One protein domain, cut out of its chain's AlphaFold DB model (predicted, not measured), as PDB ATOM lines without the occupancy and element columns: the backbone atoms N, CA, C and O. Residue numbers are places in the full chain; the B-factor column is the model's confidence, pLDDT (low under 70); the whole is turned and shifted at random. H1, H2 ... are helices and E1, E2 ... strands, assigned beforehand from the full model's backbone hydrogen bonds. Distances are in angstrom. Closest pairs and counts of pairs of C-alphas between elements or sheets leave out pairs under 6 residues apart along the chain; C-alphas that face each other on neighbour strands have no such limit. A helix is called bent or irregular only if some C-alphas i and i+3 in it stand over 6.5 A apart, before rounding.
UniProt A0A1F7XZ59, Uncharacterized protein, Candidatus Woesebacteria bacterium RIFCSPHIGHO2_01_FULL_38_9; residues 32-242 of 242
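Overview. This is residues 32 to 242 of the 242 residues of an uncharacterized protein of Candidatus Woesebacteria bacterium RIFCSPHIGHO2_01_FULL_38_9 (UniProt A0A1F7XZ59). A twisted sheet of five strands stands between two layers of helices, H1 and H5 over one face and H6 and H7 over the other. Beyond H1 and H5, helices H2, H3 and H4 make a side-by-side row, with H3 crossing H5, and the long hairpin of E1 and E2 packs on H1 through E2. The printed part has 211 residues, with seven named helices and seven named strands in the order E1, E2, H1 to H6, E3 to E6, H7, E7. The sheet runs E6, E5, E4, E3, E7, antiparallel throughout; the class is mixed, helices and strands. The whole is compact, with a radius of gyration of the C-alphas of 15.7 A and spans of 45 by 42 by 32 A.

Arrangement. E1, residues 32 to 40, and E2, residues 43 to 52, form a hairpin, with N 36 and O 47 at 2.8 A, within hydrogen-bond range. The closest C-alphas of E2 and H1, residues 58 to 72, are those of Leu 49 and Asn 65, 5.8 A apart. H2, residues 79 to 87, and H3, residues 93 to 115, form a helical hairpin, as do H3 and H4, residues 119 to 130. H3, irregular with C-alphas 111 and 114 8.4 A apart, touches H5, residues 138 to 149, with residues 104 to 112 alone, closest at the C-alphas of Ala 108 and Leu 144, 5.7 A. H1 and H5 are on the same face of the sheet; H6, residues 166 to 175, and H7, residues 216 to 227, are on the opposite face. E3, residues 178 to 185, E4, residues 188 to 195, E5, residues 198 to 202, and E6, residues 211 to 214, form a meander, each strand the antiparallel neighbour of the one before. Within hydrogen-bond range are N 181 of E3 and O 192 of E4 at 2.8 A, N 193 of E4 and O 200 of E5 at 2.8 A, and N 212 of E6 and O 201 of E5 at 2.8 A. E7, residues 232 to 238, is E3's other neighbour, with N 235 and O 182 at 2.8 A. Every O i to N i+4 pair is within hydrogen-bond range in the helices but H3, with 14 of 19.

Along the chain. E1 begins at C-alpha 32, (145.339, 94.654, 124.398). H3 is 31.0 A long, E2 26.7 A. E7 ends at C-alpha 238, (135.595, 118.835, 111.049).

Size, cuts and confidence. The printed part has no cut. The link from H5 to H6 is long. Mean pLDDT of the printed part is 76.6; 56 residues are under 70, among them 151 to 164.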
ATOM      1  N   GLU A  32     146.262  95.075 123.354       74.62
ATOM      2  CA  GLU A  32     145.339  94.654 124.398       74.62
ATOM      3  C   GLU A  32     144.000  95.359 124.187       74.62
ATOM      4  O   GLU A  32     143.949  96.547 123.883       74.62
ATOM      5  N   VAL A  33     142.899  94.666 124.456       75.88
ATOM      6  CA  VAL A  33     141.594  95.322 124.558       75.88
ATOM      7  C   VAL A  33     141.461  95.975 125.919       75.88
ATOM      8  O   VAL A  33     141.674  95.341 126.956       75.88
ATOM      9  N   ARG A  34     141.051  97.238 125.932       77.06
ATOM     10  CA  ARG A  34     140.731  97.967 127.154       77.06
ATOM     11  C   ARG A  34     139.321  98.514 127.083       77.06
ATOM     12  O   ARG A  34     139.016  99.394 126.282       77.06
ATOM     13  N   THR A  35     138.476  98.036 127.990       80.19
ATOM     14  CA  THR A  35     137.187  98.669 128.242       80.19
ATOM     15  C   THR A  35     137.418 100.049 128.855       80.19
ATOM     16  O   THR A  35     137.980 100.173 129.942       80.19
ATOM     17  N   THR A  36     136.969 101.084 128.157       81.31
ATOM     18  CA  THR A  36     137.042 102.482 128.579       81.31
ATOM     19  C   THR A  36     135.626 103.026 128.714       81.31
ATOM     20  O   THR A  36     134.800 102.848 127.823       81.31
ATOM     21  N   VAL A  37     135.322 103.671 129.839       84.00
ATOM     22  CA  VAL A  37     134.016 104.300 130.067       84.00
ATOM     23  C   VAL A  37     134.120 105.773 129.702       84.00
ATOM     24  O   VAL A  37     134.933 106.486 130.283       84.00
ATOM     25  N   LEU A  38     133.297 106.217 128.755       86.38
ATOM     26  CA  LEU A  38     133.243 107.601 128.289       86.38
ATOM     27  C   LEU A  38     131.827 108.149 128.434       86.38
ATOM     28  O   LEU A  38     130.850 107.426 128.249       86.38
ATOM     29  N   GLU A  39     131.703 109.439 128.729       87.31
ATOM     30  CA  GLU A  39     130.423 110.135 128.634       87.31
ATOM     31  C   GLU A  39     130.218 110.611 127.199       87.31
ATOM     32  O   GLU A  39     130.858 111.559 126.782       87.31
ATOM     33  N   LEU A  40     129.344 109.965 126.434       87.50
ATOM     34  CA  LEU A  40     129.041 110.328 125.050       87.50
ATOM     35  C   LEU A  40     127.539 110.582 124.921       87.50
ATOM     36  O   LEU A  40     126.733 109.774 125.390       87.50
ATOM     37  N   ASN A  41     127.152 111.689 124.281       84.81
ATOM     38  CA  ASN A  41     125.751 112.104 124.120       84.81
ATOM     39  C   ASN A  41     124.981 112.178 125.457       84.81
ATOM     40  O   ASN A  41     123.834 111.737 125.559       84.81
ATOM     41  N   GLY A  42     125.642 112.690 126.503       83.75
ATOM     42  CA  GLY A  42     125.077 112.837 127.850       83.75
ATOM     43  C   GLY A  42     124.821 111.514 128.582       83.75
ATOM     44  O   GLY A  42     123.994 111.460 129.494       83.75
ATOM     45  N   ARG A  43     125.464 110.416 128.160       87.75
ATOM     46  CA  ARG A  43     125.335 109.088 128.779       87.75
ATOM     47  C   ARG A  43     126.696 108.425 128.922       87.75
ATOM     48  O   ARG A  43     127.518 108.498 128.016       87.75
ATOM     49  N   GLN A  44     126.906 107.706 130.021       88.88
ATOM     50  CA  GLN A  44     128.071 106.836 130.153       88.88
ATOM     51  C   GLN A  44     127.929 105.617 129.240       88.88
ATOM     52  O   GLN A  44     126.907 104.927 129.258       88.88
ATOM     53  N   GLN A  45     128.963 105.360 128.447       84.19
ATOM     54  CA  GLN A  45     129.057 104.237 127.525       84.19
ATOM     55  C   GLN A  45     130.396 103.527 127.740       84.19
ATOM     56  O   GLN A  45     131.440 104.170 127.832       84.19
ATOM     57  N   SER A  46     130.366 102.198 127.821       83.12
ATOM     58  CA  SER A  46     131.571 101.366 127.834       83.12
ATOM     59  C   SER A  46     131.966 101.032 126.402       83.12
ATOM     60  O   SER A  46     131.164 100.463 125.661       83.12
ATOM     61  N   LEU A  47     133.191 101.382 126.024       80.81
ATOM     62  CA  LEU A  47     133.775 101.096 124.720       80.81
ATOM     63  C   LEU A  47     134.948 100.139 124.876       80.81
ATOM     64  O   LEU A  47     135.751 100.295 125.793       80.81
ATOM     65  N   GLU A  48     135.071  99.181 123.970       79.44
ATOM     66  CA  GLU A  48     136.266  98.353 123.846       79.44
ATOM     67  C   GLU A  48     137.218  99.044 122.873       79.44
ATOM     68  O   GLU A  48     136.861  99.285 121.721       79.44
ATOM     69  N   LEU A  49     138.389  99.437 123.372       81.38
ATOM     70  CA  LEU A  49     139.390 100.189 122.621       81.38
ATOM     71  C   LEU A  49     140.720  99.440 122.598       81.38
ATOM     72  O   LEU A  49     141.038  98.672 123.509       81.38
ATOM     73  N   ILE A  50     141.502  99.694 121.557       80.44
ATOM     74  CA  ILE A  50     142.772  99.032 121.283       80.44
ATOM     75  C   ILE A  50     143.887  99.772 122.024       80.44
ATOM     76  O   ILE A  50     144.160 100.943 121.759       80.44
ATOM     77  N   LYS A  51     144.537  99.091 122.964       81.12
ATOM     78  CA  LYS A  51     145.767  99.539 123.613       81.12
ATOM     79  C   LYS A  51     146.947  98.898 122.905       81.12
ATOM     80  O   LYS A  51     147.023  97.680 122.846       81.12
ATOM     81  N   GLN A  52     147.895  99.701 122.466       79.38
ATOM     82  CA  GLN A  52     149.136  99.226 121.880       79.38
ATOM     83  C   GLN A  52     150.068  98.658 122.963       79.38
ATOM     84  O   GLN A  52     150.276  99.276 124.013       79.38
ATOM     85  N   THR A  53     150.627  97.474 122.724       74.88
ATOM     86  CA  THR A  53     151.623  96.813 123.584       74.88
ATOM     87  C   THR A  53     152.986  96.650 122.910       74.88
ATOM     88  O   THR A  53     153.967  96.414 123.620       74.88
ATOM     89  N   PHE A  54     153.077  96.837 121.587       72.94
ATOM     90  CA  PHE A  54     154.336  96.851 120.831       72.94
ATOM     91  C   PHE A  54     154.448  98.067 119.908       72.94
ATOM     92  O   PHE A  54     153.438  98.617 119.485       72.94
ATOM     93  N   GLU A  55     155.667  98.481 119.566       71.00
ATOM     94  CA  GLU A  55     155.894  99.655 118.720       71.00
ATOM     95  C   GLU A  55     155.584  99.413 117.232       71.00
ATOM     96  O   GLU A  55     155.780  98.311 116.740       71.00
ATOM     97  N   GLY A  56     155.090 100.441 116.522       71.19
ATOM     98  CA  GLY A  56     154.884 100.402 115.060       71.19
ATOM     99  C   GLY A  56     153.480 100.759 114.543       71.19
ATOM    100  O   GLY A  56     153.376 101.261 113.431       71.19
ATOM    101  N   ASN A  57     152.421 100.595 115.353       75.12
ATOM    102  CA  ASN A  57     150.998 100.687 114.942       75.12
ATOM    103  C   ASN A  57     150.191 101.853 115.559       75.12
ATOM    104  O   ASN A  57     148.963 101.815 115.683       75.12
ATOM    105  N   CYS A  58     150.874 102.894 116.034       81.62
ATOM    106  CA  CYS A  58     150.218 103.939 116.825       81.62
ATOM    107  C   CYS A  58     149.221 104.782 116.023       81.62
ATOM    108  O   CYS A  58     148.195 105.193 116.569       81.62
ATOM    109  N   ALA A  59     149.488 105.025 114.740       81.44
ATOM    110  CA  ALA A  59     148.634 105.842 113.885       81.44
ATOM    111  C   ALA A  59     147.307 105.137 113.590       81.44
ATOM    112  O   ALA A  59     146.239 105.739 113.691       81.44
ATOM    113  N   GLU A  60     147.386 103.846 113.301       80.12
ATOM    114  CA  GLU A  60     146.288 102.960 112.957       80.12
ATOM    115  C   GLU A  60     145.382 102.767 114.166       80.12
ATOM    116  O   GLU A  60     144.196 103.085 114.116       80.12
ATOM    117  N   TYR A  61     145.946 102.360 115.305       81.44
ATOM    118  CA  TYR A  61     145.170 102.212 116.532       81.44
ATOM    119  C   TYR A  61     144.560 103.531 116.994       81.44
ATOM    120  O   TYR A  61     143.428 103.547 117.479       81.44
ATOM    121  N   THR A  62     145.254 104.655 116.803       89.38
ATOM    122  CA  THR A  62     144.679 105.977 117.071       89.38
ATOM    123  C   THR A  62     143.495 106.266 116.151       89.38
ATOM    124  O   THR A  62     142.438 106.669 116.637       89.38
ATOM    125  N   ALA A  63     143.640 106.046 114.843       86.62
ATOM    126  CA  ALA A  63     142.585 106.261 113.858       86.62
ATOM    127  C   ALA A  63     141.350 105.395 114.145       86.62
ATOM    128  O   ALA A  63     140.229 105.905 114.187       86.62
ATOM    129  N   LEU A  64     141.563 104.110 114.433       84.44
ATOM    130  CA  LEU A  64     140.504 103.152 114.735       84.44
ATOM    131  C   LEU A  64     139.787 103.484 116.043       84.44
ATOM    132  O   LEU A  64     138.561 103.589 116.057       84.44
ATOM    133  N   ASN A  65     140.525 103.721 117.130       87.44
ATOM    134  CA  ASN A  65     139.921 104.107 118.405       87.44
ATOM    135  C   ASN A  65     139.107 105.394 118.274       87.44
ATOM    136  O   ASN A  65     137.999 105.483 118.808       87.44
ATOM    137  N   THR A  66     139.610 106.369 117.520       92.19
ATOM    138  CA  THR A  66     138.877 107.608 117.271       92.19
ATOM    139  C   THR A  66     137.629 107.372 116.432       92.19
ATOM    140  O   THR A  66     136.560 107.832 116.828       92.19
ATOM    141  N   ALA A  67     137.694 106.586 115.357       87.31
ATOM    142  CA  ALA A  67     136.511 106.226 114.574       87.31
ATOM    143  C   ALA A  67     135.447 105.495 115.419       87.31
ATOM    144  O   ALA A  67     134.253 105.778 115.289       87.31
ATOM    145  N   ILE A  68     135.856 104.619 116.343       86.88
ATOM    146  CA  ILE A  68     134.951 103.941 117.289       86.88
ATOM    147  C   ILE A  68     134.249 104.958 118.193       86.88
ATOM    148  O   ILE A  68     133.019 104.925 118.316       86.88
ATOM    149  N   ILE A  69     135.006 105.877 118.802       90.69
ATOM    150  CA  ILE A  69     134.467 106.937 119.669       90.69
ATOM    151  C   ILE A  69     133.467 107.796 118.891       90.69
ATOM    152  O   ILE A  69     132.344 108.004 119.352       90.69
ATOM    153  N   LEU A  70     133.845 108.241 117.692       91.38
ATOM    154  CA  LEU A  70     133.020 109.072 116.819       91.38
ATOM    155  C   LEU A  70     131.728 108.363 116.403       91.38
ATOM    156  O   LEU A  70     130.640 108.922 116.559       91.38
ATOM    157  N   SER A  71     131.818 107.107 115.966       87.38
ATOM    158  CA  SER A  71     130.649 106.315 115.575       87.38
ATOM    159  C   SER A  71     129.656 106.147 116.729       87.38
ATOM    160  O   SER A  71     128.443 106.272 116.529       87.38
ATOM    161  N   LYS A  72     130.153 105.929 117.956       88.06
ATOM    162  CA  LYS A  72     129.335 105.814 119.180       88.06
ATOM    163  C   LYS A  72     128.777 107.155 119.658       88.06
ATOM    164  O   LYS A  72     127.690 107.191 120.234       88.06
ATOM    165  N   ALA A  73     129.473 108.250 119.365       89.94
ATOM    166  CA  ALA A  73     128.971 109.608 119.538       89.94
ATOM    167  C   ALA A  73     127.936 110.013 118.468       89.94
ATOM    168  O   ALA A  73     127.344 111.082 118.577       89.94
ATOM    169  N   GLY A  74     127.654 109.171 117.469       89.56
ATOM    170  CA  GLY A  74     126.709 109.495 116.395       89.56
ATOM    171  C   GLY A  74     127.289 110.436 115.337       89.56
ATOM    172  O   GLY A  74     126.531 111.018 114.561       89.56
ATOM    173  N   MET A  75     128.614 110.580 115.298       89.69
ATOM    174  CA  MET A  75     129.308 111.263 114.214       89.69
ATOM    175  C   MET A  75     129.438 110.323 113.017       89.69
ATOM    176  O   MET A  75     129.615 109.108 113.165       89.69
ATOM    177  N   ALA A  76     129.327 110.890 111.828       87.06
ATOM    178  CA  ALA A  76     129.585 110.220 110.576       87.06
ATOM    179  C   ALA A  76     131.093 109.935 110.458       87.06
ATOM    180  O   ALA A  76     131.922 110.788 110.759       87.06
ATOM    181  N   ILE A  77     131.421 108.712 110.049       86.00
ATOM    182  CA  ILE A  77     132.781 108.210 109.814       86.00
ATOM    183  C   ILE A  77     132.803 107.528 108.446       86.00
ATOM    184  O   ILE A  77     131.752 107.421 107.804       86.00
ATOM    185  N   ASN A  78     133.961 107.039 108.007       83.81
ATOM    186  CA  ASN A  78     134.045 106.339 106.731       83.81
ATOM    187  C   ASN A  78     133.079 105.135 106.682       83.81
ATOM    188  O   ASN A  78     133.056 104.332 107.625       83.81
ATOM    189  N   PRO A  79     132.273 105.000 105.609       78.31
ATOM    190  CA  PRO A  79     131.277 103.937 105.490       78.31
ATOM    191  C   PRO A  79     131.843 102.520 105.604       78.31
ATOM    192  O   PRO A  79     131.204 101.678 106.231       78.31
ATOM    193  N   ALA A  80     133.035 102.257 105.060       73.25
ATOM    194  CA  ALA A  80     133.663 100.937 105.122       73.25
ATOM    195  C   ALA A  80     134.032 100.563 106.564       73.25
ATOM    196  O   ALA A  80     133.811  99.435 107.005       73.25
ATOM    197  N   ILE A  81     134.517 101.537 107.340       76.69
ATOM    198  CA  ILE A  81     134.771 101.336 108.771       76.69
ATOM    199  C   ILE A  81     133.456 101.165 109.514       76.69
ATOM    200  O   ILE A  81     133.336 100.290 110.365       76.69
ATOM    201  N   GLU A  82     132.439 101.961 109.192       78.25
ATOM    202  CA  GLU A  82     131.131 101.813 109.820       78.25
ATOM    203  C   GLU A  82     130.519 100.423 109.571       78.25
ATOM    204  O   GLU A  82     129.965  99.821 110.494       78.25
ATOM    205  N   GLU A  83     130.624  99.900 108.349       75.31
ATOM    206  CA  GLU A  83     130.177  98.556 107.983       75.31
ATOM    207  C   GLU A  83     130.946  97.480 108.753       75.31
ATOM    208  O   GLU A  83     130.325  96.597 109.352       75.31
ATOM    209  N   TYR A  84     132.271  97.609 108.845       72.94
ATOM    210  CA  TYR A  84     133.093  96.707 109.647       72.94
ATOM    211  C   TYR A  84     132.662  96.687 111.122       72.94
ATOM    212  O   TYR A  84     132.474  95.620 111.713       72.94
ATOM    213  N   LEU A  85     132.454  97.866 111.716       74.69
ATOM    214  CA  LEU A  85     132.009  98.009 113.105       74.69
ATOM    215  C   LEU A  85     130.619  97.393 113.339       74.69
ATOM    216  O   LEU A  85     130.342  96.881 114.424       74.69
ATOM    217  N   LYS A  86     129.733  97.442 112.336       73.44
ATOM    218  CA  LYS A  86     128.399  96.817 112.387       73.44
ATOM    219  C   LYS A  86     128.472  95.296 112.274       73.44
ATOM    220  O   LYS A  86     127.708  94.614 112.957       73.44
ATOM    221  N   ALA A  87     129.361  94.775 111.429       66.12
ATOM    222  CA  ALA A  87     129.561  93.340 111.234       66.12
ATOM    223  C   ALA A  87     130.187  92.657 112.464       66.12
ATOM    224  O   ALA A  87     129.956  91.468 112.681       66.12
ATOM    225  N   ASN A  88     130.891  93.422 113.305       60.75
ATOM    226  CA  ASN A  88     131.582  92.939 114.502       60.75
ATOM    227  C   ASN A  88     131.038  93.604 115.789       60.75
ATOM    228  O   ASN A  88     131.754  94.338 116.471       60.75
ATOM    229  N   PRO A  89     129.752  93.386 116.146       56.09
ATOM    230  CA  PRO A  89     129.095  94.083 117.259       56.09
ATOM    231  C   PRO A  89     129.569  93.603 118.636       56.09
ATOM    232  O   PRO A  89     129.468  94.340 119.618       56.09
ATOM    233  N   GLN A  90     130.047  92.359 118.701       50.28
ATOM    234  CA  GLN A  90     130.898  91.865 119.772       50.28
ATOM    235  C   GLN A  90     132.300  92.091 119.243       50.28
ATOM    236  O   GLN A  90     132.699  91.431 118.289       50.28
ATOM    237  N   PHE A  91     132.995  93.075 119.782       54.06
ATOM    238  CA  PHE A  91     134.378  93.328 119.438       54.06
ATOM    239  C   PHE A  91     135.224  92.184 120.015       54.06
ATOM    240  O   PHE A  91     135.920  92.338 121.016       54.06
ATOM    241  N   ASP A  92     135.152  91.002 119.396       48.25
ATOM    242  CA  ASP A  92     136.152  89.957 119.585       48.25
ATOM    243  C   ASP A  92     137.420  90.429 118.883       48.25
ATOM    244  O   ASP A  92     137.759  90.057 117.764       48.25
ATOM    245  N   LEU A  93     138.086  91.360 119.557       49.72
ATOM    246  CA  LEU A  93     139.233  92.084 119.052       49.72
ATOM    247  C   LEU A  93     140.434  91.173 118.838       49.72
ATOM    248  O   LEU A  93     141.406  91.667 118.297       49.72
ATOM    249  N   SER A  94     140.365  89.884 119.203       48.59
ATOM    250  CA  SER A  94     141.449  88.912 119.040       48.59
ATOM    251  C   SER A  94     141.864  88.649 117.583       48.59
ATOM    252  O   SER A  94     142.966  88.140 117.375       48.59
ATOM    253  N   SER A  95     141.046  89.036 116.592       50.91
ATOM    254  CA  SER A  95     141.394  89.038 115.156       50.91
ATOM    255  C   SER A  95     141.381  90.430 114.496       50.91
ATOM    256  O   SER A  95     141.704  90.564 113.319       50.91
ATOM    257  N   VAL A  96     141.018  91.489 115.229       52.44
ATOM    258  CA  VAL A  96     140.637  92.788 114.635       52.44
ATOM    259  C   VAL A  96     141.821  93.633 114.185       52.44
ATOM    260  O   VAL A  96     141.679  94.390 113.229       52.44
ATOM    261  N   GLU A  97     142.982  93.528 114.831       53.06
ATOM    262  CA  GLU A  97     144.158  94.290 114.394       53.06
ATOM    263  C   GLU A  97     144.458  94.028 112.918       53.06
ATOM    264  O   GLU A  97     144.507  94.973 112.135       53.06
ATOM    265  N   THR A  98     144.620  92.766 112.520       56.28
ATOM    266  CA  THR A  98     144.932  92.423 111.131       56.28
ATOM    267  C   THR A  98     143.751  92.702 110.213       56.28
ATOM    268  O   THR A  98     143.932  93.253 109.129       56.28
ATOM    269  N   ASP A  99     142.533  92.394 110.661       57.03
ATOM    270  CA  ASP A  99     141.349  92.428 109.803       57.03
ATOM    271  C   ASP A  99     140.797  93.841 109.564       57.03
ATOM    272  O   ASP A  99     140.055  94.029 108.609       57.03
ATOM    273  N   LEU A 100     141.118  94.828 110.411       61.91
ATOM    274  CA  LEU A 100     140.646  96.215 110.282       61.91
ATOM    275  C   LEU A 100     141.753  97.172 109.837       61.91
ATOM    276  O   LEU A 100     141.496  98.089 109.055       61.91
ATOM    277  N   THR A 101     142.984  96.950 110.301       65.56
ATOM    278  CA  THR A 101     144.123  97.807 109.947       65.56
ATOM    279  C   THR A 101     144.497  97.647 108.482       65.56
ATOM    280  O   THR A 101     144.732  98.644 107.806       65.56
ATOM    281  N   ILE A 102     144.484  96.414 107.961       63.44
ATOM    282  CA  ILE A 102     144.780  96.168 106.547       63.44
ATOM    283  C   ILE A 102     143.731  96.846 105.650       63.44
ATOM    284  O   ILE A 102     144.138  97.637 104.803       63.44
ATOM    285  N   PRO A 103     142.407  96.669 105.838       63.38
ATOM    286  CA  PRO A 103     141.422  97.420 105.057       63.38
ATOM    287  C   PRO A 103     141.512  98.936 105.222       63.38
ATOM    288  O   PRO A 103     141.272  99.651 104.257       63.38
ATOM    289  N   LEU A 104     141.883  99.446 106.402       68.88
ATOM    290  CA  LEU A 104     142.114 100.881 106.585       68.88
ATOM    291  C   LEU A 104     143.277 101.374 105.710       68.88
ATOM    292  O   LEU A 104     143.150 102.406 105.054       68.88
ATOM    293  N   ILE A 105     144.384 100.629 105.685       69.00
ATOM    294  CA  ILE A 105     145.551 100.922 104.845       69.00
ATOM    295  C   ILE A 105     145.187 100.839 103.365       69.00
ATOM    296  O   ILE A 105     145.524 101.748 102.611       69.00
ATOM    297  N   LEU A 106     144.466  99.794 102.957       69.44
ATOM    298  CA  LEU A 106     144.046  99.609 101.568       69.44
ATOM    299  C   LEU A 106     143.077 100.699 101.118       69.44
ATOM    300  O   LEU A 106     143.290 101.288 100.067       69.44
ATOM    301  N   ASN A 107     142.076 101.043 101.930       69.75
ATOM    302  CA  ASN A 107     141.164 102.141 101.615       69.75
ATOM    303  C   ASN A 107     141.919 103.467 101.523       69.75
ATOM    304  O   ASN A 107     141.689 104.233 100.595       69.75
ATOM    305  N   ALA A 108     142.865 103.728 102.432       71.12
ATOM    306  CA  ALA A 108     143.691 104.927 102.344       71.12
ATOM    307  C   ALA A 108     144.548 104.939 101.066       71.12
ATOM    308  O   ALA A 108     144.709 105.993 100.457       71.12
ATOM    309  N   GLN A 109     145.063 103.789 100.623       68.81
ATOM    310  CA  GLN A 109     145.780 103.667  99.353       68.81
ATOM    311  C   GLN A 109     144.867 103.897  98.144       68.81
ATOM    312  O   GLN A 109     145.209 104.694  97.276       68.81
ATOM    313  N   GLU A 110     143.721 103.224  98.076       67.94
ATOM    314  CA  GLU A 110     142.790 103.301  96.944       67.94
ATOM    315  C   GLU A 110     142.162 104.695  96.813       67.94
ATOM    316  O   GLU A 110     142.106 105.257  95.719       67.94
ATOM    317  N   GLU A 111     141.734 105.288  97.929       64.25
ATOM    318  CA  GLU A 111     141.083 106.600  97.954       64.25
ATOM    319  C   GLU A 111     142.078 107.759  97.757       64.25
ATOM    320  O   GLU A 111     141.678 108.859  97.354       64.25
ATOM    321  N   HIS A 112     143.372 107.535  98.023       65.44
ATOM    322  CA  HIS A 112     144.385 108.595  98.057       65.44
ATOM    323  C   HIS A 112     145.683 108.284  97.293       65.44
ATOM    324  O   HIS A 112     146.679 108.977  97.501       65.44
ATOM    325  N   ALA A 113     145.671 107.336  96.348       58.72
ATOM    326  CA  ALA A 113     146.828 106.964  95.517       58.72
ATOM    327  C   ALA A 113     147.513 108.164  94.831       58.72
ATOM    328  O   ALA A 113     148.734 108.200  94.706       58.72
ATOM    329  N   GLU A 114     146.735 109.168  94.414       54.88
ATOM    330  CA  GLU A 114     147.231 110.395  93.763       54.88
ATOM    331  C   GLU A 114     147.849 111.417  94.738       54.88
ATOM    332  O   GLU A 114     148.472 112.386  94.306       54.88
ATOM    333  N   LEU A 115     147.632 111.247  96.046       53.78
ATOM    334  CA  LEU A 115     148.013 112.198  97.098       53.78
ATOM    335  C   LEU A 115     149.289 111.788  97.838       53.78
ATOM    336  O   LEU A 115     149.800 112.580  98.634       53.78
ATOM    337  N   PHE A 116     149.828 110.599  97.566       57.41
ATOM    338  CA  PHE A 116     151.161 110.234  98.027       57.41
ATOM    339  C   PHE A 116     152.178 111.126  97.323       57.41
ATOM    340  O   PHE A 116     152.440 111.010  96.128       57.41
ATOM    341  N   SER A 117     152.702 112.087  98.080       49.81
ATOM    342  CA  SER A 117     153.522 113.181  97.559       49.81
ATOM    343  C   SER A 117     154.915 112.754  97.072       49.81
ATOM    344  O   SER A 117     155.646 113.584  96.529       49.81
ATOM    345  N   GLY A 118     155.273 111.474  97.221       58.88
ATOM    346  CA  GLY A 118     156.521 110.894  96.736       58.88
ATOM    347  C   GLY A 118     156.512 109.364  96.739       58.88
ATOM    348  O   GLY A 118     155.686 108.740  97.406       58.88
ATOM    349  N   GLU A 119     157.459 108.775  96.001       62.31
ATOM    350  CA  GLU A 119     157.700 107.322  95.956       62.31
ATOM    351  C   GLU A 119     157.923 106.751  97.372       62.31
ATOM    352  O   GLU A 119     157.363 105.712  97.701       62.31
ATOM    353  N   ASP A 120     158.598 107.501  98.252       66.56
ATOM    354  CA  ASP A 120     158.850 107.108  99.646       66.56
ATOM    355  C   ASP A 120     157.559 106.875 100.458       66.56
ATOM    356  O   ASP A 120     157.493 105.962 101.279       66.56
ATOM    357  N   ASP A 121     156.516 107.688 100.266       69.25
ATOM    358  CA  ASP A 121     155.260 107.542 101.020       69.25
ATOM    359  C   ASP A 121     154.481 106.301 100.558       69.25
ATOM    360  O   ASP A 121     153.917 105.578 101.385       69.25
ATOM    361  N   VAL A 122     154.504 106.025  99.252       68.62
ATOM    362  CA  VAL A 122     153.910 104.822  98.655       68.62
ATOM    363  C   VAL A 122     154.653 103.569  99.121       68.62
ATOM    364  O   VAL A 122     154.024 102.607  99.567       68.62
ATOM    365  N   ASP A 123     155.985 103.600  99.091       73.00
ATOM    366  CA  ASP A 123     156.834 102.494  99.530       73.00
ATOM    367  C   ASP A 123     156.626 102.184 101.014       73.00
ATOM    368  O   ASP A 123     156.487 101.020 101.377       73.00
ATOM    369  N   ASN A 124     156.504 103.202 101.873       73.12
ATOM    370  CA  ASN A 124     156.227 102.995 103.296       73.12
ATOM    371  C   ASN A 124     154.875 102.314 103.550       73.12
ATOM    372  O   ASN A 124     154.762 101.505 104.471       73.12
ATOM    373  N   LEU A 125     153.850 102.594 102.739       72.12
ATOM    374  CA  LEU A 125     152.571 101.888 102.851       72.12
ATOM    375  C   LEU A 125     152.660 100.444 102.366       72.12
ATOM    376  O   LEU A 125     152.092  99.564 103.005       72.12
ATOM    377  N   TYR A 126     153.389 100.171 101.283       74.12
ATOM    378  CA  TYR A 126     153.627  98.790 100.859       74.12
ATOM    379  C   TYR A 126     154.446  98.009 101.888       74.12
ATOM    380  O   TYR A 126     154.074  96.892 102.240       74.12
ATOM    381  N   ILE A 127     155.488  98.628 102.447       73.31
ATOM    382  CA  ILE A 127     156.265  98.078 103.561       73.31
ATOM    383  C   ILE A 127     155.344  97.758 104.741       73.31
ATOM    384  O   ILE A 127     155.495  96.701 105.345       73.31
ATOM    385  N   LYS A 128     154.363  98.618 105.038       74.62
ATOM    386  CA  LYS A 128     153.380  98.372 106.097       74.62
ATOM    387  C   LYS A 128     152.451  97.194 105.800       74.62
ATOM    388  O   LYS A 128     152.157  96.414 106.702       74.62
ATOM    389  N   VAL A 129     151.993  97.050 104.555       73.31
ATOM    390  CA  VAL A 129     151.187  95.894 104.121       73.31
ATOM    391  C   VAL A 129     151.985  94.594 104.263       73.31
ATOM    392  O   VAL A 129     151.449  93.590 104.733       73.31
ATOM    393  N   ASP A 130     153.272  94.621 103.910       72.31
ATOM    394  CA  ASP A 130     154.168  93.465 104.009       72.31
ATOM    395  C   ASP A 130     154.629  93.182 105.454       72.31
ATOM    396  O   ASP A 130     154.888  92.029 105.820       72.31
ATOM    397  N   ASN A 131     154.744  94.223 106.281       70.69
ATOM    398  CA  ASN A 131     155.119  94.165 107.688       70.69
ATOM    399  C   ASN A 131     154.340  95.215 108.508       70.69
ATOM    400  O   ASN A 131     154.759  96.375 108.581       70.69
ATOM    401  N   PRO A 132     153.265  94.822 109.215       64.94
ATOM    402  CA  PRO A 132     152.450  95.761 109.977       64.94
ATOM    403  C   PRO A 132     153.198  96.375 111.167       64.94
ATOM    404  O   PRO A 132     152.731  97.352 111.726       64.94
ATOM    405  N   TYR A 133     154.371  95.875 111.558       67.25
ATOM    406  CA  TYR A 133     155.147  96.482 112.645       67.25
ATOM    407  C   TYR A 133     156.048  97.632 112.189       67.25
ATOM    408  O   TYR A 133     156.654  98.297 113.030       67.25
ATOM    409  N   GLU A 134     156.153  97.885 110.884       73.88
ATOM    410  CA  GLU A 134     156.946  99.012 110.402       73.88
ATOM    411  C   GLU A 134     156.217 100.336 110.675       73.88
ATOM    412  O   GLU A 134     155.013 100.454 110.411       73.88
ATOM    413  N   PRO A 135     156.917 101.345 111.223       71.56
ATOM    414  CA  PRO A 135     156.357 102.675 111.397       71.56
ATOM    415  C   PRO A 135     156.062 103.339 110.051       71.56
ATOM    416  O   PRO A 135     156.877 103.310 109.131       71.56
ATOM    417  N   LEU A 136     154.921 104.020 109.967       74.38
ATOM    418  CA  LEU A 136     154.598 104.880 108.834       74.38
ATOM    419  C   LEU A 136     155.223 106.268 108.976       74.38
ATOM    420  O   LEU A 136     155.480 106.753 110.080       74.38
ATOM    421  N   THR A 137     155.383 106.956 107.845       74.62
ATOM    422  CA  THR A 137     155.673 108.391 107.853       74.62
ATOM    423  C   THR A 137     154.493 109.181 108.411       74.62
ATOM    424  O   THR A 137     153.332 108.750 108.438       74.62
ATOM    425  N   ASN A 138     154.803 110.396 108.843       70.19
ATOM    426  CA  ASN A 138     153.846 111.360 109.363       70.19
ATOM    427  C   ASN A 138     152.670 111.627 108.403       70.19
ATOM    428  O   ASN A 138     151.514 111.638 108.823       70.19
ATOM    429  N   THR A 139     152.954 111.804 107.110       69.88
ATOM    430  CA  THR A 139     151.935 112.078 106.084       69.88
ATOM    431  C   THR A 139     150.971 110.902 105.923       69.88
ATOM    432  O   THR A 139     149.757 111.098 105.914       69.88
ATOM    433  N   ASN A 140     151.488 109.672 105.907       76.75
ATOM    434  CA  ASN A 140     150.675 108.460 105.792       76.75
ATOM    435  C   ASN A 140     149.785 108.246 107.018       76.75
ATOM    436  O   ASN A 140     148.605 107.925 106.895       76.75
ATOM    437  N   SER A 141     150.328 108.514 108.204       78.50
ATOM    438  CA  SER A 141     149.575 108.468 109.456       78.50
ATOM    439  C   SER A 141     148.390 109.450 109.442       78.50
ATOM    440  O   SER A 141     147.288 109.107 109.869       78.50
ATOM    441  N   ALA A 142     148.597 110.670 108.923       76.56
ATOM    442  CA  ALA A 142     147.545 111.679 108.785       76.56
ATOM    443  C   ALA A 142     146.429 111.242 107.827       76.56
ATOM    444  O   ALA A 142     145.246 111.439 108.121       76.56
ATOM    445  N   LEU A 143     146.814 110.653 106.691       77.38
ATOM    446  CA  LEU A 143     145.883 110.141 105.689       77.38
ATOM    447  C   LEU A 143     145.024 109.020 106.271       77.38
ATOM    448  O   LEU A 143     143.804 109.138 106.241       77.38
ATOM    449  N   LEU A 144     145.638 108.019 106.912       79.38
ATOM    450  CA  LEU A 144     144.918 106.931 107.585       79.38
ATOM    451  C   LEU A 144     143.881 107.445 108.580       79.38
ATOM    452  O   LEU A 144     142.740 106.987 108.594       79.38
ATOM    453  N   PHE A 145     144.262 108.421 109.407       84.69
ATOM    454  CA  PHE A 145     143.331 109.015 110.353       84.69
ATOM    455  C   PHE A 145     142.142 109.668 109.653       84.69
ATOM    456  O   PHE A 145     140.999 109.438 110.045       84.69
ATOM    457  N   ARG A 146     142.388 110.467 108.610       79.56
ATOM    458  CA  ARG A 146     141.330 111.159 107.866       79.56
ATOM    459  C   ARG A 146     140.411 110.180 107.142       79.56
ATOM    460  O   ARG A 146     139.194 110.331 107.250       79.56
ATOM    461  N   THR A 147     140.981 109.167 106.486       78.94
ATOM    462  CA  THR A 147     140.233 108.044 105.914       78.94
ATOM    463  C   THR A 147     139.375 107.391 106.982       78.94
ATOM    464  O   THR A 147     138.253 107.018 106.686       78.94
ATOM    465  N   ALA A 148     139.829 107.306 108.237       82.12
ATOM    466  CA  ALA A 148     139.024 106.693 109.279       82.12
ATOM    467  C   ALA A 148     137.839 107.541 109.759       82.12
ATOM    468  O   ALA A 148     136.743 107.027 109.998       82.12
ATOM    469  N   VAL A 149     138.060 108.843 109.936       83.81
ATOM    470  CA  VAL A 149     137.125 109.720 110.655       83.81
ATOM    471  C   VAL A 149     136.237 110.569 109.748       83.81
ATOM    472  O   VAL A 149     135.315 111.205 110.251       83.81
ATOM    473  N   SER A 150     136.488 110.595 108.437       79.62
ATOM    474  CA  SER A 150     135.712 111.398 107.488       79.62
ATOM    475  C   SER A 150     134.669 110.555 106.738       79.62
ATOM    476  O   SER A 150     135.025 109.525 106.166       79.62
ATOM    477  N   PRO A 151     133.394 110.987 106.664       67.69
ATOM    478  CA  PRO A 151     132.363 110.295 105.882       67.69
ATOM    479  C   PRO A 151     132.479 110.539 104.374       67.69
ATOM    480  O   PRO A 151     131.970 109.750 103.585       67.69
ATOM    481  N   ASN A 152     133.127 111.640 103.980       63.28
ATOM    482  CA  ASN A 152     133.397 111.980 102.590       63.28
ATOM    483  C   ASN A 152     134.903 112.102 102.389       63.28
ATOM    484  O   ASN A 152     135.586 112.851 103.095       63.28
ATOM    485  N   VAL A 153     135.401 111.418 101.371       49.94
ATOM    486  CA  VAL A 153     136.780 111.527 100.909       49.94
ATOM    487  C   VAL A 153     136.918 112.846 100.143       49.94
ATOM    488  O   VAL A 153     136.794 112.900  98.922       49.94
ATOM    489  N   GLN A 154     137.082 113.964 100.851       49.03
ATOM    490  CA  GLN A 154     137.512 115.202 100.200       49.03
ATOM    491  C   GLN A 154     139.024 115.143  99.992       49.03
ATOM    492  O   GLN A 154     139.749 114.683 100.876       49.03
ATOM    493  N   ARG A 155     139.484 115.585  98.812       44.69
ATOM    494  CA  ARG A 155     140.910 115.648  98.465       44.69
ATOM    495  C   ARG A 155     141.703 116.260  99.618       44.69
ATOM    496  O   ARG A 155     141.311 117.288 100.167       44.69
ATOM    497  N   PHE A 156     142.830 115.634  99.942       43.50
ATOM    498  CA  PHE A 156     143.836 116.219 100.810       43.50
ATOM    499  C   PHE A 156     144.433 117.428 100.086       43.50
ATOM    500  O   PHE A 156     145.355 117.312  99.281       43.50
ATOM    501  N   GLU A 157     143.872 118.609 100.317       46.16
ATOM    502  CA  GLU A 157     144.591 119.836 100.020       46.16
ATOM    503  C   GLU A 157     145.627 119.980 101.136       46.16
ATOM    504  O   GLU A 157     145.262 120.087 102.304       46.16
ATOM    505  N   GLY A 158     146.923 119.961 100.808       42.00
ATOM    506  CA  GLY A 158     148.018 120.041 101.789       42.00
ATOM    507  C   GLY A 158     147.982 121.252 102.742       42.00
ATOM    508  O   GLY A 158     148.848 121.364 103.600       42.00
ATOM    509  N   GLY A 159     146.987 122.140 102.628       44.22
ATOM    510  CA  GLY A 159     146.659 123.185 103.600       44.22
ATOM    511  C   GLY A 159     145.928 122.706 104.865       44.22
ATOM    512  O   GLY A 159     145.872 123.467 105.828       44.22
ATOM    513  N   ASP A 160     145.404 121.472 104.912       54.31
ATOM    514  CA  ASP A 160     144.794 120.896 106.129       54.31
ATOM    515  C   ASP A 160     145.829 120.346 107.129       54.31
ATOM    516  O   ASP A 160     145.499 120.092 108.294       54.31
ATOM    517  N   VAL A 161     147.084 120.177 106.693       56.81
ATOM    518  CA  VAL A 161     148.213 119.888 107.581       56.81
ATOM    519  C   VAL A 161     148.816 121.202 108.040       56.81
ATOM    520  O   VAL A 161     149.492 121.908 107.294       56.81
ATOM    521  N   VAL A 162     148.577 121.531 109.303       60.09
ATOM    522  CA  VAL A 162     149.084 122.765 109.891       60.09
ATOM    523  C   VAL A 162     150.500 122.522 110.396       60.09
ATOM    524  O   VAL A 162     150.716 121.839 111.400       60.09
ATOM    525  N   GLN A 163     151.473 123.108 109.702       62.81
ATOM    526  CA  GLN A 163     152.854 123.228 110.163       62.81
ATOM    527  C   GLN A 163     153.198 124.710 110.329       62.81
ATOM    528  O   GLN A 163     152.989 125.512 109.424       62.81
ATOM    529  N   GLY A 164     153.731 125.084 111.493       61.41
ATOM    530  CA  GLY A 164     154.324 126.409 111.707       61.41
ATOM    531  C   GLY A 164     153.372 127.575 112.018       61.41
ATOM    532  O   GLY A 164     153.879 128.648 112.339       61.41
ATOM    533  N   ASP A 165     152.044 127.392 112.003       74.06
ATOM    534  CA  ASP A 165     151.072 128.396 112.488       74.06
ATOM    535  C   ASP A 165     150.035 127.775 113.445       74.06
ATOM    536  O   ASP A 165     148.936 127.390 113.032       74.06
ATOM    537  N   PRO A 166     150.366 127.641 114.742       79.38
ATOM    538  CA  PRO A 166     149.453 127.042 115.704       79.38
ATOM    539  C   PRO A 166     148.181 127.868 115.902       79.38
ATOM    540  O   PRO A 166     147.123 127.292 116.121       79.38
ATOM    541  N   GLU A 167     148.232 129.196 115.814       84.56
ATOM    542  CA  GLU A 167     147.090 130.027 116.212       84.56
ATOM    543  C   GLU A 167     145.902 129.882 115.250       84.56
ATOM    544  O   GLU A 167     144.754 129.893 115.700       84.56
ATOM    545  N   ASN A 168     146.152 129.619 113.964       81.31
ATOM    546  CA  ASN A 168     145.096 129.262 113.014       81.31
ATOM    547  C   ASN A 168     144.401 127.938 113.399       81.31
ATOM    548  O   ASN A 168     143.173 127.885 113.522       81.31
ATOM    549  N   ALA A 169     145.176 126.889 113.700       81.06
ATOM    550  CA  ALA A 169     144.626 125.605 114.142       81.06
ATOM    551  C   ALA A 169     143.777 125.744 115.416       81.06
ATOM    552  O   ALA A 169     142.675 125.197 115.513       81.06
ATOM    553  N   LEU A 170     144.269 126.512 116.388       88.44
ATOM    554  CA  LEU A 170     143.581 126.735 117.659       88.44
ATOM    555  C   LEU A 170     142.310 127.577 117.496       88.44
ATOM    556  O   LEU A 170     141.317 127.322 118.189       88.44
ATOM    557  N   ALA A 171     142.313 128.544 116.574       86.56
ATOM    558  CA  ALA A 171     141.122 129.301 116.210       86.56
ATOM    559  C   ALA A 171     140.053 128.385 115.594       86.56
ATOM    560  O   ALA A 171     138.900 128.434 116.028       86.56
ATOM    561  N   ARG A 172     140.437 127.483 114.673       83.50
ATOM    562  CA  ARG A 172     139.518 126.489 114.087       83.50
ATOM    563  C   ARG A 172     138.917 125.585 115.166       83.50
ATOM    564  O   ARG A 172     137.696 125.502 115.251       83.50
ATOM    565  N   ILE A 173     139.735 125.016 116.057       88.25
ATOM    566  CA  ILE A 173     139.259 124.180 117.184       88.25
ATOM    567  C   ILE A 173     138.253 124.929 118.068       88.25
ATOM    568  O   ILE A 173     137.238 124.366 118.484       88.25
ATOM    569  N   SER A 174     138.524 126.205 118.350       89.81
ATOM    570  CA  SER A 174     137.651 127.028 119.196       89.81
ATOM    571  C   SER A 174     136.325 127.359 118.500       89.81
ATOM    572  O   SER A 174     135.299 127.471 119.164       89.81
ATOM    573  N   SER A 175     136.337 127.511 117.172       88.94
ATOM    574  CA  SER A 175     135.148 127.849 116.378       88.94
ATOM    575  C   SER A 175     134.196 126.674 116.135       88.94
ATOM    576  O   SER A 175     133.024 126.899 115.844       88.94
ATOM    577  N   GLN A 176     134.687 125.440 116.254       86.12
ATOM    578  CA  GLN A 176     133.913 124.232 115.987       86.12
ATOM    579  C   GLN A 176     133.303 123.667 117.272       86.12
ATOM    580  O   GLN A 176     133.970 123.579 118.305       86.12
ATOM    581  N   GLU A 177     132.044 123.235 117.204       89.31
ATOM    582  CA  GLU A 177     131.407 122.476 118.289       89.31
ATOM    583  C   GLU A 177     131.969 121.053 118.367       89.31
ATOM    584  O   GLU A 177     132.157 120.507 119.454       89.31
ATOM    585  N   THR A 178     132.290 120.468 117.211       90.94
ATOM    586  CA  THR A 178     132.860 119.127 117.109       90.94
ATOM    587  C   THR A 178     134.049 119.124 116.153       90.94
ATOM    588  O   THR A 178     133.982 119.684 115.063       90.94
ATOM    589  N   VAL A 179     135.171 118.539 116.576       91.25
ATOM    590  CA  VAL A 179     136.386 118.438 115.752       91.25
ATOM    591  C   VAL A 179     137.228 117.248 116.199       91.25
ATOM    592  O   VAL A 179     137.354 116.980 117.396       91.25
ATOM    593  N   ALA A 180     137.830 116.545 115.245       91.81
ATOM    594  CA  ALA A 180     138.856 115.545 115.495       91.81
ATOM    595  C   ALA A 180     140.207 116.071 115.002       91.81
ATOM    596  O   ALA A 180     140.337 116.560 113.882       91.81
ATOM    597  N   VAL A 181     141.225 115.982 115.846       90.44
ATOM    598  CA  VAL A 181     142.566 116.487 115.565       90.44
ATOM    599  C   VAL A 181     143.543 115.343 115.671       90.44
ATOM    600  O   VAL A 181     143.691 114.760 116.739       90.44
ATOM    601  N   PHE A 182     144.234 115.039 114.586       90.06
ATOM    602  CA  PHE A 182     145.318 114.074 114.599       90.06
ATOM    603  C   PHE A 182     146.641 114.794 114.749       90.06
ATOM    604  O   PHE A 182     146.870 115.836 114.132       90.06
ATOM    605  N   VAL A 183     147.492 114.255 115.603       87.69
ATOM    606  CA  VAL A 183     148.748 114.869 115.993       87.69
ATOM    607  C   VAL A 183     149.812 113.792 115.935       87.69
ATOM    608  O   VAL A 183     149.678 112.765 116.592       87.69
ATOM    609  N   GLY A 184     150.893 114.033 115.205       81.50
ATOM    610  CA  GLY A 184     152.046 113.144 115.260       81.50
ATOM    611  C   GLY A 184     153.348 113.897 115.446       81.50
ATOM    612  O   GLY A 184     153.488 115.064 115.070       81.50
ATOM    613  N   SER A 185     154.285 113.233 116.113       74.69
ATOM    614  CA  SER A 185     155.594 113.768 116.471       74.69
ATOM    615  C   SER A 185     156.606 112.627 116.499       74.69
ATOM    616  O   SER A 185     156.518 111.730 117.339       74.69
ATOM    617  N   GLY A 186     157.575 112.653 115.580       73.50
ATOM    618  CA  GLY A 186     158.526 111.551 115.427       73.50
ATOM    619  C   GLY A 186     157.814 110.241 115.082       73.50
ATOM    620  O   GLY A 186     157.080 110.190 114.107       73.50
ATOM    621  N   ASN A 187     158.000 109.205 115.904       71.56
ATOM    622  CA  ASN A 187     157.451 107.860 115.669       71.56
ATOM    623  C   ASN A 187     156.142 107.592 116.433       71.56
ATOM    624  O   ASN A 187     155.776 106.434 116.628       71.56
ATOM    625  N   HIS A 188     155.480 108.635 116.943       82.56
ATOM    626  CA  HIS A 188     154.239 108.487 117.700       82.56
ATOM    627  C   HIS A 188     153.139 109.388 117.154       82.56
ATOM    628  O   HIS A 188     153.369 110.567 116.865       82.56
ATOM    629  N   ALA A 189     151.940 108.831 117.062       84.94
ATOM    630  CA  ALA A 189     150.753 109.502 116.579       84.94
ATOM    631  C   ALA A 189     149.588 109.280 117.544       84.94
ATOM    632  O   ALA A 189     149.374 108.181 118.051       84.94
ATOM    633  N   THR A 190     148.861 110.358 117.813       90.94
ATOM    634  CA  THR A 190     147.745 110.424 118.758       90.94
ATOM    635  C   THR A 190     146.656 111.320 118.197       90.94
ATOM    636  O   THR A 190     146.819 111.971 117.161       90.94
ATOM    637  N   SER A 191     145.501 111.353 118.853       93.75
ATOM    638  CA  SER A 191     144.450 112.271 118.440       93.75
ATOM    639  C   SER A 191     143.707 112.887 119.604       93.75
ATOM    640  O   SER A 191     143.760 112.428 120.742       93.75
ATOM    641  N   TRP A 192     143.020 113.972 119.294       94.50
ATOM    642  CA  TRP A 192     142.119 114.673 120.178       94.50
ATOM    643  C   TRP A 192     140.747 114.720 119.531       94.50
ATOM    644  O   TRP A 192     140.633 114.942 118.330       94.50
ATOM    645  N   VAL A 193     139.702 114.551 120.325       94.56
ATOM    646  CA  VAL A 193     138.319 114.649 119.865       94.56
ATOM    647  C   VAL A 193     137.590 115.632 120.761       94.56
ATOM    648  O   VAL A 193     137.542 115.440 121.973       94.56
ATOM    649  N   LYS A 194     137.006 116.670 120.171       94.38
ATOM    650  CA  LYS A 194     136.078 117.585 120.834       94.38
ATOM    651  C   LYS A 194     134.659 117.242 120.391       94.38
ATOM    652  O   LYS A 194     134.386 117.192 119.194       94.38
ATOM    653  N   LEU A 195     133.775 117.006 121.358       92.06
ATOM    654  CA  LEU A 195     132.349 116.743 121.176       92.06
ATOM    655  C   LEU A 195     131.559 117.669 122.112       92.06
ATOM    656  O   LEU A 195     131.304 117.328 123.272       92.06
ATOM    657  N   GLY A 196     131.215 118.862 121.625       88.81
ATOM    658  CA  GLY A 196     130.619 119.916 122.443       88.81
ATOM    659  C   GLY A 196     131.600 120.393 123.516       88.81
ATOM    660  O   GLY A 196     132.711 120.827 123.211       88.81
ATOM    661  N   GLU A 197     131.200 120.291 124.786       86.88
ATOM    662  CA  GLU A 197     132.044 120.663 125.934       86.88
ATOM    663  C   GLU A 197     133.079 119.588 126.307       86.88
ATOM    664  O   GLU A 197     134.041 119.870 127.025       86.88
ATOM    665  N   ASN A 198     132.908 118.355 125.821       90.00
ATOM    666  CA  ASN A 198     133.799 117.255 126.159       90.00
ATOM    667  C   ASN A 198     134.986 117.185 125.201       90.00
ATOM    668  O   ASN A 198     134.813 117.192 123.984       90.00
ATOM    669  N   CYS A 199     136.190 117.055 125.755       93.56
ATOM    670  CA  CYS A 199     137.398 116.774 124.988       93.56
ATOM    671  C   CYS A 199     137.989 115.432 125.421       93.56
ATOM    672  O   CYS A 199     138.018 115.109 126.608       93.56
ATOM    673  N   TYR A 200     138.503 114.668 124.465       93.44
ATOM    674  CA  TYR A 200     139.123 113.369 124.685       93.44
ATOM    675  C   TYR A 200     140.489 113.352 124.024       93.44
ATOM    676  O   TYR A 200     140.613 113.715 122.859       93.44
ATOM    677  N   TYR A 201     141.503 112.916 124.757       93.62
ATOM    678  CA  TYR A 201     142.805 112.564 124.212       93.62
ATOM    679  C   TYR A 201     142.842 111.058 123.984       93.62
ATOM    680  O   TYR A 201     142.596 110.308 124.925       93.62
ATOM    681  N   VAL A 202     143.119 110.628 122.760       92.75
ATOM    682  CA  VAL A 202     143.164 109.227 122.342       92.75
ATOM    683  C   VAL A 202     144.612 108.870 122.042       92.75
ATOM    684  O   VAL A 202     145.217 109.415 121.116       92.75
ATOM    685  N   ASP A 203     145.161 107.965 122.844       90.88
ATOM    686  CA  ASP A 203     146.546 107.526 122.751       90.88
ATOM    687  C   ASP A 203     146.632 106.031 123.099       90.88
ATOM    688  O   ASP A 203     146.486 105.651 124.268       90.88
ATOM    689  N   PRO A 204     146.873 105.170 122.096       82.00
ATOM    690  CA  PRO A 204     146.987 103.728 122.281       82.00
ATOM    691  C   PRO A 204     148.070 103.290 123.278       82.00
ATOM    692  O   PRO A 204     147.945 102.196 123.827       82.00
ATOM    693  N   TYR A 205     149.090 104.109 123.571       81.12
ATOM    694  CA  TYR A 205     150.112 103.788 124.582       81.12
ATOM    695  C   TYR A 205     149.786 104.286 125.985       81.12
ATOM    696  O   TYR A 205     150.534 104.006 126.929       81.12
ATOM    697  N   TYR A 206     148.713 105.056 126.167       69.38
ATOM    698  CA  TYR A 206     148.474 105.686 127.454       69.38
ATOM    699  C   TYR A 206     148.181 104.628 128.528       69.38
ATOM    700  O   TYR A 206     147.171 103.923 128.521       69.38
ATOM    701  N   ASN A 207     149.121 104.501 129.471       61.19
ATOM    702  CA  ASN A 207     149.269 103.337 130.351       61.19
ATOM    703  C   ASN A 207     148.048 103.010 131.231       61.19
ATOM    704  O   ASN A 207     147.935 101.877 131.702       61.19
ATOM    705  N   GLN A 208     147.157 103.978 131.475       56.88
ATOM    706  CA  GLN A 208     146.000 103.826 132.369       56.88
ATOM    707  C   GLN A 208     144.653 103.730 131.634       56.88
ATOM    708  O   GLN A 208     143.746 103.066 132.136       56.88
ATOM    709  N   SER A 209     144.524 104.334 130.453       60.66
ATOM    710  CA  SER A 209     143.305 104.332 129.641       60.66
ATOM    711  C   SER A 209     143.644 104.735 128.208       60.66
ATOM    712  O   SER A 209     144.335 105.720 128.011       60.66
ATOM    713  N   VAL A 210     143.138 104.021 127.199       75.81
ATOM    714  CA  VAL A 210     143.354 104.378 125.775       75.81
ATOM    715  C   VAL A 210     142.859 105.799 125.466       75.81
ATOM    716  O   VAL A 210     143.304 106.445 124.520       75.81
ATOM    717  N   VAL A 211     141.937 106.300 126.295       86.00
ATOM    718  CA  VAL A 211     141.367 107.639 126.200       86.00
ATOM    719  C   VAL A 211     141.421 108.343 127.549       86.00
ATOM    720  O   VAL A 211     141.110 107.748 128.583       86.00
ATOM    721  N   LEU A 212     141.755 109.629 127.541       87.81
ATOM    722  CA  LEU A 212     141.670 110.526 128.688       87.81
ATOM    723  C   LEU A 212     140.663 111.643 128.394       87.81
ATOM    724  O   LEU A 212     140.859 112.424 127.465       87.81
ATOM    725  N   GLN A 213     139.608 111.754 129.203       88.88
ATOM    726  CA  GLN A 213     138.716 112.914 129.154       88.88
ATOM    727  C   GLN A 213     139.420 114.140 129.749       88.88
ATOM    728  O   GLN A 213     140.120 114.052 130.759       88.88
ATOM    729  N   THR A 214     139.252 115.285 129.103       90.56
ATOM    730  CA  THR A 214     139.995 116.511 129.387       90.56
ATOM    731  C   THR A 214     139.196 117.749 128.969       90.56
ATOM    732  O   THR A 214     138.015 117.657 128.636       90.56
ATOM    733  N   THR A 215     139.833 118.918 128.995       91.88
ATOM    734  CA  THR A 215     139.231 120.201 128.616       91.88
ATOM    735  C   THR A 215     139.802 120.725 127.303       91.88
ATOM    736  O   THR A 215     140.926 120.391 126.916       91.88
ATOM    737  N   GLU A 216     139.059 121.620 126.647       93.06
ATOM    738  CA  GLU A 216     139.532 122.289 125.431       93.06
ATOM    739  C   GLU A 216     140.828 123.077 125.680       93.06
ATOM    740  O   GLU A 216     141.707 123.115 124.823       93.06
ATOM    741  N   THR A 217     140.993 123.675 126.864       93.44
ATOM    742  CA  THR A 217     142.230 124.381 127.234       93.44
ATOM    743  C   THR A 217     143.440 123.451 127.175       93.44
ATOM    744  O   THR A 217     144.423 123.772 126.513       93.44
ATOM    745  N   VAL A 218     143.349 122.270 127.798       92.38
ATOM    746  CA  VAL A 218     144.446 121.287 127.796       92.38
ATOM    747  C   VAL A 218     144.724 120.782 126.380       92.38
ATOM    748  O   VAL A 218     145.885 120.694 125.985       92.38
ATOM    749  N   MET A 219     143.674 120.495 125.608       92.56
ATOM    750  CA  MET A 219     143.791 120.103 124.200       92.56
ATOM    751  C   MET A 219     144.557 121.152 123.385       92.56
ATOM    752  O   MET A 219     145.527 120.821 122.702       92.56
ATOM    753  N   LYS A 220     144.166 122.426 123.487       92.06
ATOM    754  CA  LYS A 220     144.793 123.530 122.748       92.06
ATOM    755  C   LYS A 220     146.246 123.752 123.148       92.06
ATOM    756  O   LYS A 220     147.091 123.926 122.273       92.06
ATOM    757  N   ASP A 221     146.553 123.699 124.440       91.31
ATOM    758  CA  ASP A 221     147.928 123.859 124.915       91.31
ATOM    759  C   ASP A 221     148.833 122.732 124.397       91.31
ATOM    760  O   ASP A 221     149.923 123.002 123.892       91.31
ATOM    761  N   ARG A 222     148.351 121.482 124.404       89.56
ATOM    762  CA  ARG A 222     149.095 120.335 123.859       89.56
ATOM    763  C   ARG A 222     149.278 120.399 122.349       89.56
ATOM    764  O   ARG A 222     150.375 120.137 121.866       89.56
ATOM    765  N   ILE A 223     148.246 120.777 121.601       88.88
ATOM    766  CA  ILE A 223     148.349 120.942 120.144       88.88
ATOM    767  C   ILE A 223     149.347 122.054 119.803       88.88
ATOM    768  O   ILE A 223     150.201 121.858 118.937       88.88
ATOM    769  N   ARG A 224     149.316 123.181 120.530       89.12
ATOM    770  CA  ARG A 224     150.296 124.266 120.371       89.12
ATOM    771  C   ARG A 224     151.722 123.782 120.626       89.12
ATOM    772  O   ARG A 224     152.624 124.108 119.857       89.12
ATOM    773  N   GLU A 225     151.935 123.021 121.699       87.19
ATOM    774  CA  GLU A 225     153.239 122.423 121.997       87.19
ATOM    775  C   GLU A 225     153.717 121.521 120.856       87.19
ATOM    776  O   GLU A 225     154.891 121.592 120.495       87.19
ATOM    777  N   THR A 226     152.835 120.702 120.274       85.00
ATOM    778  CA  THR A 226     153.225 119.766 119.214       85.00
ATOM    779  C   THR A 226     153.516 120.452 117.885       85.00
ATOM    780  O   THR A 226     154.527 120.132 117.273       85.00
ATOM    781  N   ILE A 227     152.715 121.433 117.455       82.06
ATOM    782  CA  ILE A 227     152.959 122.170 116.193       82.06
ATOM    783  C   ILE A 227     154.340 122.841 116.193       82.06
ATOM    784  O   ILE A 227     154.992 122.932 115.157       82.06
ATOM    785  N   ASN A 228     154.807 123.282 117.363       82.00
ATOM    786  CA  ASN A 228     156.102 123.943 117.512       82.00
ATOM    787  C   ASN A 228     157.297 122.973 117.588       82.00
ATOM    788  O   ASN A 228     158.443 123.423 117.658       82.00
ATOM    789  N   ARG A 229     157.073 121.652 117.596       82.31
ATOM    790  CA  ARG A 229     158.152 120.656 117.611       82.31
ATOM    791  C   ARG A 229     158.601 120.328 116.183       82.31
ATOM    792  O   ARG A 229     157.758 120.010 115.343       82.31
ATOM    793  N   PRO A 230     159.916 120.316 115.899       76.69
ATOM    794  CA  PRO A 230     160.431 119.877 114.604       76.69
ATOM    795  C   PRO A 230     159.925 118.479 114.229       76.69
ATOM    796  O   PRO A 230     159.858 117.597 115.085       76.69
ATOM    797  N   GLY A 231     159.574 118.283 112.957       74.12
ATOM    798  CA  GLY A 231     159.101 116.988 112.453       74.12
ATOM    799  C   GLY A 231     157.751 116.541 113.022       74.12
ATOM    800  O   GLY A 231     157.449 115.352 112.991       74.12
ATOM    801  N   SER A 232     156.959 117.467 113.564       78.69
ATOM    802  CA  SER A 232     155.595 117.193 114.019       78.69
ATOM    803  C   SER A 232     154.574 117.737 113.029       78.69
ATOM    804  O   SER A 232     154.866 118.641 112.245       78.69
ATOM    805  N   PHE A 233     153.371 117.182 113.067       78.06
ATOM    806  CA  PHE A 233     152.283 117.565 112.181       78.06
ATOM    807  C   PHE A 233     150.952 117.519 112.921       78.06
ATOM    808  O   PHE A 233     150.777 116.772 113.889       78.06
ATOM    809  N   VAL A 234     150.015 118.333 112.446       80.94
ATOM    810  CA  VAL A 234     148.647 118.379 112.949       80.94
ATOM    811  C   VAL A 234     147.691 118.379 111.774       80.94
ATOM    812  O   VAL A 234     147.863 119.157 110.842       80.94
ATOM    813  N   THR A 235     146.681 117.519 111.842       82.00
ATOM    814  CA  THR A 235     145.587 117.454 110.867       82.00
ATOM    815  C   THR A 235     144.276 117.721 111.584       82.00
ATOM    816  O   THR A 235     143.979 117.079 112.593       82.00
ATOM    817  N   LEU A 236     143.497 118.670 111.075       82.94
ATOM    818  CA  LEU A 236     142.199 119.052 111.630       82.94
ATOM    819  C   LEU A 236     141.092 118.473 110.751       82.94
ATOM    820  O   LEU A 236     141.092 118.688 109.543       82.94
ATOM    821  N   ASN A 237     140.146 117.771 111.363       83.50
ATOM    822  CA  ASN A 237     138.998 117.191 110.682       83.50
ATOM    823  C   ASN A 237     137.718 117.681 111.352       83.50
ATOM    824  O   ASN A 237     137.464 117.386 112.525       83.50
ATOM    825  N   ASP A 238     136.922 118.434 110.601       82.00
ATOM    826  CA  ASP A 238     135.595 118.835 111.049       82.00
ATOM    827  C   ASP A 238     134.688 117.598 111.062       82.00
ATOM    828  O   ASP A 238     134.755 116.749 110.169       82.00
ATOM    829  N   LEU A 239     133.870 117.475 112.104       83.06
ATOM    830  CA  LEU A 239     133.003 116.319 112.297       83.06
ATOM    831  C   LEU A 239     131.571 116.658 111.889       83.06
ATOM    832  O   LEU A 239     131.091 117.774 112.086       83.06
ATOM    833  N   TYR A 240     130.878 115.664 111.344       82.06
ATOM    834  CA  TYR A 240     129.485 115.781 110.930       82.06
ATOM    835  C   TYR A 240     128.652 114.742 111.670       82.06
ATOM    836  O   TYR A 240     129.108 113.625 111.896       82.06
ATOM    837  N   THR A 241     127.424 115.083 112.040       82.38
ATOM    838  CA  THR A 241     126.456 114.115 112.576       82.38
ATOM    839  C   THR A 241     125.970 113.170 111.472       82.38
ATOM    840  O   THR A 241     125.876 113.590 110.317       82.38
ATOM    841  N   LYS A 242     125.650 111.917 111.825       79.69
ATOM    842  CA  LYS A 242     124.954 110.973 110.927       79.69
ATOM    843  C   LYS A 242     123.548 111.446 110.548       79.69
ATOM    844  O   LYS A 242     122.934 112.184 111.353       79.69
TER     845      LYS A 242